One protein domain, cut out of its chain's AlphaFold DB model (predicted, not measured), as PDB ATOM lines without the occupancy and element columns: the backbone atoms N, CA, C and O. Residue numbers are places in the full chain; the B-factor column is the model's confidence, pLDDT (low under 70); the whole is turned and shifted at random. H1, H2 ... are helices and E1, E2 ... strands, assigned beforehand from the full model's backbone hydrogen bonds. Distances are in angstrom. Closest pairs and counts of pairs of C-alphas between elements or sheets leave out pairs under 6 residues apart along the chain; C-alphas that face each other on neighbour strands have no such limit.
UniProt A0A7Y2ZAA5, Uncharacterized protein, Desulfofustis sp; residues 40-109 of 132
ATOM      1  N   ILE A  40      32.452 -37.167  23.791       86.88
ATOM      2  CA  ILE A  40      31.265 -36.938  24.609       86.88
ATOM      3  C   ILE A  40      31.737 -36.438  25.982       86.88
ATOM      4  O   ILE A  40      32.459 -37.161  26.680       86.88
ATOM      5  N   PRO A  41      31.349 -35.216  26.390       86.56
ATOM      6  CA  PRO A  41      31.932 -34.578  27.565       86.56
ATOM      7  C   PRO A  41      31.390 -35.140  28.880       86.56
ATOM      8  O   PRO A  41      31.993 -34.970  29.940       86.56
ATOM      9  N   SER A  42      30.253 -35.830  28.837       89.69
ATOM     10  CA  SER A  42      29.647 -36.412  30.024       89.69
ATOM     11  C   SER A  42      28.780 -37.620  29.711       89.69
ATOM     12  O   SER A  42      28.070 -37.627  28.705       89.69
ATOM     13  N   MET A  43      28.758 -38.588  30.622       91.12
ATOM     14  CA  MET A  43      27.920 -39.785  30.532       91.12
ATOM     15  C   MET A  43      27.176 -40.030  31.848       91.12
ATOM     16  O   MET A  43      27.662 -39.623  32.905       91.12
ATOM     17  N   PRO A  44      26.017 -40.708  31.824       92.94
ATOM     18  CA  PRO A  44      25.378 -41.163  33.049       92.94
ATOM     19  C   PRO A  44      26.283 -42.113  33.835       92.94
ATOM     20  O   PRO A  44      26.939 -42.971  33.241       92.94
ATOM     21  N   GLY A  45      26.289 -42.011  35.164       91.81
ATOM     22  CA  GLY A  45      27.132 -42.867  36.000       91.81
ATOM     23  C   GLY A  45      26.825 -44.362  35.837       91.81
ATOM     24  O   GLY A  45      27.750 -45.167  35.765       91.81
ATOM     25  N   HIS A  46      25.555 -44.737  35.645       92.69
ATOM     26  CA  HIS A  46      25.182 -46.130  35.363       92.69
ATOM     27  C   HIS A  46      25.794 -46.652  34.054       92.69
ATOM     28  O   HIS A  46      26.211 -47.801  33.999       92.69
ATOM     29  N   ALA A  47      25.926 -45.806  33.027       92.94
ATOM     30  CA  ALA A  47      26.550 -46.203  31.770       92.94
ATOM     31  C   ALA A  47      28.051 -46.480  31.958       92.94
ATOM     32  O   ALA A  47      28.593 -47.382  31.332       92.94
ATOM     33  N   LEU A  48      28.724 -45.746  32.853       91.31
ATOM     34  CA  LEU A  48      30.108 -46.049  33.234       91.31
ATOM     35  C   LEU A  48      30.213 -47.382  33.985       91.31
ATOM     36  O   LEU A  48      31.153 -48.143  33.750       91.31
ATOM     37  N   LEU A  49      29.246 -47.687  34.853       92.69
ATOM     38  CA  LEU A  49      29.193 -48.976  35.540       92.69
ATOM     39  C   LEU A  49      29.000 -50.134  34.547       92.69
ATOM     40  O   LEU A  49      29.713 -51.128  34.641       92.69
ATOM     41  N   ASP A  50      28.126 -49.974  33.553       94.38
ATOM     42  CA  ASP A  50      27.896 -50.973  32.497       94.38
ATOM     43  C   ASP A  50      29.128 -51.197  31.599       94.38
ATOM     44  O   ASP A  50      29.313 -52.280  31.046       94.38
ATOM     45  N   LEU A  51      29.994 -50.185  31.463       92.50
ATOM     46  CA  LEU A  51      31.263 -50.265  30.725       92.50
ATOM     47  C   LEU A  51      32.408 -50.885  31.539       92.50
ATOM     48  O   LEU A  51      33.490 -51.120  30.992       92.50
ATOM     49  N   THR A  52      32.195 -51.128  32.833       94.06
ATOM     50  CA  THR A  52      33.218 -51.672  33.728       94.06
ATOM     51  C   THR A  52      33.460 -53.145  33.422       94.06
ATOM     52  O   THR A  52      32.521 -53.943  33.387       94.06
ATOM     53  N   ASP A  53      34.723 -53.532  33.240       95.12
ATOM     54  CA  ASP A  53      35.064 -54.941  33.080       95.12
ATOM     55  C   ASP A  53      34.834 -55.698  34.405       95.12
ATOM     56  O   ASP A  53      35.387 -55.314  35.442       95.12
ATOM     57  N   PRO A  54      34.048 -56.793  34.412       94.75
ATOM     58  CA  PRO A  54      33.765 -57.523  35.642       94.75
ATOM     59  C   PRO A  54      35.011 -58.117  36.302       94.75
ATOM     60  O   PRO A  54      35.058 -58.209  37.526       94.75
ATOM     61  N   THR A  55      36.017 -58.530  35.529       95.31
ATOM     62  CA  THR A  55      37.245 -59.131  36.071       95.31
ATOM     63  C   THR A  55      38.083 -58.076  36.775       95.31
ATOM     64  O   THR A  55      38.522 -58.294  37.905       95.31
ATOM     65  N   GLU A  56      38.252 -56.917  36.140       94.56
ATOM     66  CA  GLU A  56      38.952 -55.782  36.740       94.56
ATOM     67  C   GLU A  56      38.234 -55.291  37.989       94.56
ATOM     68  O   GLU A  56      38.863 -55.127  39.031       94.56
ATOM     69  N   TYR A  57      36.905 -55.163  37.934       94.56
ATOM     70  CA  TYR A  57      36.115 -54.777  39.096       94.56
ATOM     71  C   TYR A  57      36.261 -55.764  40.257       94.56
ATOM     72  O   TYR A  57      36.384 -55.351  41.408       94.56
ATOM     73  N   GLN A  58      36.264 -57.075  39.992       95.81
ATOM     74  CA  GLN A  58      36.424 -58.069  41.056       95.81
ATOM     75  C   GLN A  58      37.805 -58.017  41.714       95.81
ATOM     76  O   GLN A  58      37.883 -58.256  42.922       95.81
ATOM     77  N   ALA A  59      38.849 -57.664  40.957       94.88
ATOM     78  CA  ALA A  59      40.221 -57.541  41.446       94.88
ATOM     79  C   ALA A  59      40.453 -56.323  42.361       94.88
ATOM     80  O   ALA A  59      41.429 -56.316  43.110       94.88
ATOM     81  N   LEU A  60      39.554 -55.334  42.339       94.25
ATOM     82  CA  LEU A  60      39.626 -54.156  43.201       94.25
ATOM     83  C   LEU A  60      39.456 -54.496  44.689       94.25
ATOM     84  O   LEU A  60      38.663 -55.363  45.083       94.25
ATOM     85  N   THR A  61      40.136 -53.722  45.529       95.69
ATOM     86  CA  THR A  61      39.900 -53.662  46.973       95.69
ATOM     87  C   THR A  61      38.510 -53.101  47.287       95.69
ATOM     88  O   THR A  61      37.869 -52.444  46.467       95.69
ATOM     89  N   GLU A  62      38.019 -53.322  48.509       95.62
ATOM     90  CA  GLU A  62      36.730 -52.759  48.940       95.62
ATOM     91  C   GLU A  62      36.706 -51.223  48.881       95.62
ATOM     92  O   GLU A  62      35.680 -50.638  48.534       95.62
ATOM     93  N   GLY A  63      37.839 -50.571  49.171       94.75
ATOM     94  CA  GLY A  63      37.972 -49.115  49.094       94.75
ATOM     95  C   GLY A  63      37.834 -48.590  47.664       94.75
ATOM     96  O   GLY A  63      37.065 -47.663  47.424       94.75
ATOM     97  N   GLU A  64      38.512 -49.227  46.709       93.75
ATOM     98  CA  GLU A  64      38.423 -48.886  45.283       93.75
ATOM     99  C   GLU A  64      37.019 -49.159  44.725       93.75
ATOM    100  O   GLU A  64      36.464 -48.328  44.007       93.75
ATOM    101  N   LYS A  65      36.382 -50.271  45.124       94.81
ATOM    102  CA  LYS A  65      34.979 -50.558  44.770       94.81
ATOM    103  C   LYS A  65      34.042 -49.464  45.274       94.81
ATOM    104  O   LYS A  65      33.183 -49.005  44.527       94.81
ATOM    105  N   ALA A  66      34.216 -49.016  46.517       94.25
ATOM    106  CA  ALA A  66      33.405 -47.942  47.083       94.25
ATOM    107  C   ALA A  66      33.612 -46.606  46.347       94.25
ATOM    108  O   ALA A  66      32.637 -45.904  46.085       94.25
ATOM    109  N   GLN A  67      34.851 -46.269  45.975       92.19
ATOM    110  CA  GLN A  67      35.153 -45.072  45.182       92.19
ATOM    111  C   GLN A  67      34.526 -45.135  43.786       92.19
ATOM    112  O   GLN A  67      33.908 -44.164  43.346       92.19
ATOM    113  N   TRP A  68      34.626 -46.284  43.113       92.56
ATOM    114  CA  TRP A  68      34.020 -46.478  41.797       92.56
ATOM    115  C   TRP A  68      32.491 -46.400  41.845       92.56
ATOM    116  O   TRP A  68      31.875 -45.715  41.028       92.56
ATOM    117  N   LEU A  69      31.863 -47.034  42.838       93.19
ATOM    118  CA  LEU A  69      30.415 -46.949  43.047       93.19
ATOM    119  C   LEU A  69      29.960 -45.532  43.410       93.19
ATOM    120  O   LEU A  69      28.904 -45.098  42.958       93.19
ATOM    121  N   ALA A  70      30.750 -44.787  44.187       92.12
ATOM    122  CA  ALA A  70      30.447 -43.391  44.491       92.12
ATOM    123  C   ALA A  70      30.458 -42.527  43.221       92.12
ATOM    124  O   ALA A  70      29.537 -41.743  43.011       92.12
ATOM    125  N   LEU A  71      31.451 -42.710  42.346       90.50
ATOM    126  CA  LEU A  71      31.535 -42.005  41.067       90.50
ATOM    127  C   LEU A  71      30.378 -42.374  40.127       90.50
ATOM    128  O   LEU A  71      29.717 -41.498  39.574       90.50
ATOM    129  N   THR A  72      30.125 -43.671  39.951       92.25
ATOM    130  CA  THR A  72      29.085 -44.188  39.043       92.25
ATOM    131  C   THR A  72      27.663 -44.031  39.590       92.25
ATOM    132  O   THR A  72      26.699 -44.152  38.839       92.25
ATOM    133  N   GLY A  73      27.511 -43.696  40.873       91.31
ATOM    134  CA  GLY A  73      26.229 -43.357  41.486       91.31
ATOM    135  C   GLY A  73      25.703 -41.962  41.128       91.31
ATOM    136  O   GLY A  73      24.565 -41.644  41.464       91.31
ATOM    137  N   HIS A  74      26.499 -41.123  40.460       89.38
ATOM    138  CA  HIS A  74      26.053 -39.812  39.988       89.38
ATOM    139  C   HIS A  74      25.202 -39.912  38.712       89.38
ATOM    140  O   HIS A  74      25.503 -40.680  37.798       89.38
ATOM    141  N   ASP A  75      24.191 -39.044  38.595       90.00
ATOM    142  CA  ASP A  75      23.336 -38.962  37.401       90.00
ATOM    143  C   ASP A  75      24.123 -38.628  36.131       90.00
ATOM    144  O   ASP A  75      23.747 -39.017  35.027       90.00
ATOM    145  N   THR A  76      25.218 -37.878  36.263       90.44
ATOM    146  CA  THR A  76      26.089 -37.484  35.156       90.44
ATOM    147  C   THR A  76      27.513 -37.305  35.663       90.44
ATOM    148  O   THR A  76      27.741 -36.680  36.698       90.44
ATOM    149  N   VAL A  77      28.473 -37.835  34.913       89.38
ATOM    150  CA  VAL A  77      29.900 -37.795  35.225       89.38
ATOM    151  C   VAL A  77      30.651 -37.209  34.034       89.38
ATOM    152  O   VAL A  77      30.371 -37.566  32.892       89.38
ATOM    153  N   ASN A  78      31.607 -36.313  34.295       87.62
ATOM    154  CA  ASN A  78      32.475 -35.749  33.262       87.62
ATOM    155  C   ASN A  78      33.445 -36.824  32.731       87.62
ATOM    156  O   ASN A  78      34.234 -37.390  33.497       87.62
ATOM    157  N   THR A  79      33.383 -37.066  31.421       84.56
ATOM    158  CA  THR A  79      34.165 -38.058  30.669       84.56
ATOM    159  C   THR A  79      35.139 -37.436  29.669       84.56
ATOM    160  O   THR A  79      35.748 -38.171  28.888       84.56
ATOM    161  N   GLU A  80      35.309 -36.112  29.676       82.00
ATOM    162  CA  GLU A  80      36.295 -35.412  28.848       82.00
ATOM    163  C   GLU A  80      37.716 -35.941  29.074       82.00
ATOM    164  O   GLU A  80      38.003 -36.696  30.011       82.00
ATOM    165  N   VAL A  81      38.626 -35.545  28.184       69.94
ATOM    166  CA  VAL A  81      40.055 -35.737  28.429       69.94
ATOM    167  C   VAL A  81      40.414 -34.992  29.718       69.94
ATOM    168  O   VAL A  81      40.099 -33.814  29.842       69.94
ATOM    169  N   ASP A  82      40.993 -35.702  30.687       72.81
ATOM    170  CA  ASP A  82      41.258 -35.222  32.056       72.81
ATOM    171  C   ASP A  82      39.998 -34.931  32.901       72.81
ATOM    172  O   ASP A  82      40.068 -34.322  33.970       72.81
ATOM    173  N   GLY A  83      38.829 -35.416  32.470       74.94
ATOM    174  CA  GLY A  83      37.604 -35.410  33.266       74.94
ATOM    175  C   GLY A  83      37.684 -36.355  34.473       74.94
ATOM    176  O   GLY A  83      38.470 -37.305  34.496       74.94
ATOM    177  N   MET A  84      36.829 -36.136  35.481       75.75
ATOM    178  CA  MET A  84      36.821 -36.935  36.720       75.75
ATOM    179  C   MET A  84      36.707 -38.445  36.479       75.75
ATOM    180  O   MET A  84      37.385 -39.206  37.168       75.75
ATOM    181  N   ALA A  85      35.896 -38.884  35.508       76.25
ATOM    182  CA  ALA A  85      35.785 -40.306  35.182       76.25
ATOM    183  C   ALA A  85      37.101 -40.886  34.671       76.25
ATOM    184  O   ALA A  85      37.440 -42.016  35.006       76.25
ATOM    185  N   GLN A  86      37.850 -40.118  33.876       73.88
ATOM    186  CA  GLN A  86      39.139 -40.566  33.374       73.88
ATOM    187  C   GLN A  86      40.191 -40.543  34.479       73.88
ATOM    188  O   GLN A  86      40.941 -41.501  34.583       73.88
ATOM    189  N   ILE A  87      40.243 -39.504  35.316       79.75
ATOM    190  CA  ILE A  87      41.228 -39.416  36.405       79.75
ATOM    191  C   ILE A  87      41.030 -40.567  37.394       79.75
ATOM    192  O   ILE A  87      41.958 -41.330  37.638       79.75
ATOM    193  N   ILE A  88      39.814 -40.724  37.922       79.69
ATOM    194  CA  ILE A  88      39.502 -41.759  38.916       79.69
ATOM    195  C   ILE A  88      39.517 -43.148  38.269       79.69
ATOM    196  O   ILE A  88      40.030 -44.093  38.855       79.69
ATOM    197  N   GLY A  89      39.005 -43.280  37.042       79.31
ATOM    198  CA  GLY A  89      39.044 -44.542  36.306       79.31
ATOM    199  C   GLY A  89      40.471 -45.004  36.002       79.31
ATOM    200  O   GLY A  89      40.768 -46.179  36.170       79.31
ATOM    201  N   MET A  90      41.372 -44.096  35.614       78.88
ATOM    202  CA  MET A  90      42.791 -44.411  35.407       78.88
ATOM    203  C   MET A  90      43.523 -44.707  36.719       78.88
ATOM    204  O   MET A  90      44.441 -45.519  36.709       78.88
ATOM    205  N   ASP A  91      43.142 -44.069  37.827       85.12
ATOM    206  CA  ASP A  91      43.724 -44.338  39.148       85.12
ATOM    207  C   ASP A  91      43.336 -45.737  39.659       85.12
ATOM    208  O   ASP A  91      44.188 -46.493  40.115       85.12
ATOM    209  N   ILE A  92      42.063 -46.117  39.494       88.44
ATOM    210  CA  ILE A  92      41.512 -47.395  39.971       88.44
ATOM    211  C   ILE A  92      41.853 -48.564  39.033       88.44
ATOM    212  O   ILE A  92      42.253 -49.634  39.489       88.44
ATOM    213  N   PHE A  93      41.675 -48.394  37.720       88.38
ATOM    214  CA  PHE A  93      41.799 -49.483  36.740       88.38
ATOM    215  C   PHE A  93      43.101 -49.445  35.932       88.38
ATOM    216  O   PHE A  93      43.388 -50.371  35.170       88.38
ATOM    217  N   GLY A  94      43.904 -48.384  36.054       86.12
ATOM    218  CA  GLY A  94      45.081 -48.190  35.209       86.12
ATOM    219  C   GLY A  94      44.724 -48.118  33.720       86.12
ATOM    220  O   GLY A  94      43.642 -47.690  33.328       86.12
ATOM    221  N   ALA A  95      45.639 -48.578  32.865       82.62
ATOM    222  CA  ALA A  95      45.426 -48.689  31.416       82.62
ATOM    223  C   ALA A  95      44.659 -49.973  31.013       82.62
ATOM    224  O   ALA A  95      44.944 -50.563  29.970       82.62
ATOM    225  N   GLY A  96      43.741 -50.434  31.867       84.81
ATOM    226  CA  GLY A  96      42.970 -51.664  31.689       84.81
ATOM    227  C   GLY A  96      41.829 -51.578  30.666       84.81
ATOM    228  O   GLY A  96      41.582 -50.554  30.021       84.81
ATOM    229  N   THR A  97      41.094 -52.680  30.538       91.31
ATOM    230  CA  THR A  97      39.900 -52.849  29.705       91.31
ATOM    231  C   THR A  97      38.821 -51.827  30.045       91.31
ATOM    232  O   THR A  97      38.250 -51.237  29.132       91.31
ATOM    233  N   THR A  98      38.568 -51.543  31.324       90.19
ATOM    234  CA  THR A  98      37.567 -50.550  31.748       90.19
ATOM    235  C   THR A  98      37.907 -49.159  31.211       90.19
ATOM    236  O   THR A  98      37.052 -48.489  30.631       90.19
ATOM    237  N   ALA A  99      39.172 -48.741  31.311       84.44
ATOM    238  CA  ALA A  99      39.629 -47.470  30.751       84.44
ATOM    239  C   ALA A  99      39.488 -47.435  29.216       84.44
ATOM    240  O   ALA A  99      39.066 -46.420  28.655       84.44
ATOM    241  N   SER A 100      39.771 -48.552  28.537       87.25
ATOM    242  CA  SER A 100      39.569 -48.702  27.088       87.25
ATOM    243  C   SER A 100      38.089 -48.623  26.683       87.25
ATOM    244  O   SER A 100      37.742 -47.937  25.717       87.25
ATOM    245  N   ASN A 101      37.198 -49.261  27.449       89.69
ATOM    246  CA  ASN A 101      35.752 -49.243  27.224       89.69
ATOM    247  C   ASN A 101      35.191 -47.827  27.373       89.69
ATOM    248  O   ASN A 101      34.476 -47.359  26.489       89.69
ATOM    249  N   ILE A 102      35.567 -47.112  28.440       86.88
ATOM    250  CA  ILE A 102      35.176 -45.710  28.658       86.88
ATOM    251  C   ILE A 102      35.726 -44.824  27.537       86.88
ATOM    252  O   ILE A 102      34.992 -44.015  26.969       86.88
ATOM    253  N   GLY A 103      37.002 -45.001  27.178       83.94
ATOM    254  CA  GLY A 103      37.650 -44.270  26.090       83.94
ATOM    255  C   GLY A 103      36.955 -44.464  24.739       83.94
ATOM    256  O   GLY A 103      36.792 -43.504  23.984       83.94
ATOM    257  N   SER A 104      36.496 -45.682  24.461       87.69
ATOM    258  CA  SER A 104      35.742 -46.013  23.253       87.69
ATOM    259  C   SER A 104      34.329 -45.436  23.298       87.69
ATOM    260  O   SER A 104      33.898 -44.811  22.336       87.69
ATOM    261  N   ALA A 105      33.628 -45.572  24.425       87.81
ATOM    262  CA  ALA A 105      32.252 -45.108  24.576       87.81
ATOM    263  C   ALA A 105      32.112 -43.582  24.491       87.81
ATOM    264  O   ALA A 105      31.111 -43.086  23.980       87.81
ATOM    265  N   ARG A 106      33.122 -42.829  24.947       86.56
ATOM    266  CA  ARG A 106      33.143 -41.366  24.795       86.56
ATOM    267  C   ARG A 106      33.554 -40.903  23.401       86.56
ATOM    268  O   ARG A 106      33.388 -39.728  23.097       86.56
ATOM    269  N   SER A 107      34.133 -41.774  22.579       87.75
ATOM    270  CA  SER A 107      34.614 -41.410  21.248       87.75
ATOM    271  C   SER A 107      33.493 -41.593  20.235       87.75
ATOM    272  O   SER A 107      33.054 -42.707  19.968       87.75
ATOM    273  N   THR A 108      33.036 -40.494  19.647       88.81
ATOM    274  CA  THR A 108      32.033 -40.512  18.583       88.81
ATOM    275  C   THR A 108      32.483 -39.658  17.404       88.81
ATOM    276  O   THR A 108      33.513 -38.980  17.451       88.81
ATOM    277  N   THR A 109      31.723 -39.712  16.320       91.00
ATOM    278  CA  THR A 109      31.891 -38.824  15.176       91.00
ATOM    279  C   THR A 109      30.684 -37.919  15.065       91.00
ATOM    280  O   THR A 109      29.552 -38.385  15.096       91.00
TER     281      THR A 109
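Overview. This is residues 40 to 109 of the 132 residues of an uncharacterized protein of Desulfofustis sp (UniProt A0A7Y2ZAA5). Three helices, H3, H4 and H5, run back and forth, with H4 between the other two in an open trough; the short helix H1 lies on the open side, between H3 and H5 and opposite H4. The short helix H2 caps the end of the trough where H3 begins, H4 ends and H5 begins, and beyond the other end of H5 the short strand E1 runs on as a tail. The printed part has 70 residues with five named helices and one named strand, in the order H1, H2, H3, H4, H5, E1, and its class is mostly helix. A short antiparallel pairing of residues 42 to 43 with residues 77 to 78 ties the stretch before H1 to the long link between H3 and H4. The whole is compact, with a radius of gyration of the C-alphas of 10.8 A, yet elongated in outline, spanning 35 by 22 by 19 A.

Along the chain. H1 is residues 45 to 50 and begins at C-alpha 45, at (27.132, -42.867, 36.000). H2 is residues 54 to 59. H3, the longest helix, is residues 62 to 72 and measures 15.2 A from first to last C-alpha; C-alpha 62 is at (36.730, -52.759, 48.940). H4 is residues 84 to 93, 13.5 A long, and H5 is residues 97 to 105, 12.0 A long. E1 is residues 107 to 109, 7.1 A long, and ends at C-alpha 109, at (31.891, -38.824, 15.176).

Arrangement. H1 touches H3 at a steep tilt of 61 degrees, the closest C-alphas being those of Gly 45 and Thr 72, 3.8 A apart. H1 and H5 are close but not clearly touching, with the C-alphas of Leu 48 and Ile 102 closest at 6.8 A. H2 touches no helix but is near H3, H4 and H5; its closest C-alphas to H4 are those of Glu 56 and Phe 93, 6.9 A apart. H3 and H4 form a helical hairpin at a shallow tilt of 26 degrees, and their closest C-alphas are those of Glu 64 and Ile 92, 6.3 A apart. H4 and H5 form a second helical hairpin, also at 26 degrees, with the C-alphas of Gly 89 and Ala 99 closest at 6.3 A. H3 and H5 are apart. E1 pairs with no named strand and meets H5 only through their link. In H1, H2, H3, H4 and H5 every O i to N i+4 pair is within hydrogen-bond range.

Size, cuts and confidence. The two C-alphas farthest apart are those of Glu 62 and Thr 109, 36.8 A. The printed part has no cut. The link from H3 to H4, 11 residues, is long, and the other links are tight. The mean pLDDT of the printed part is 88.5, and residue 81 is the one residue under 70.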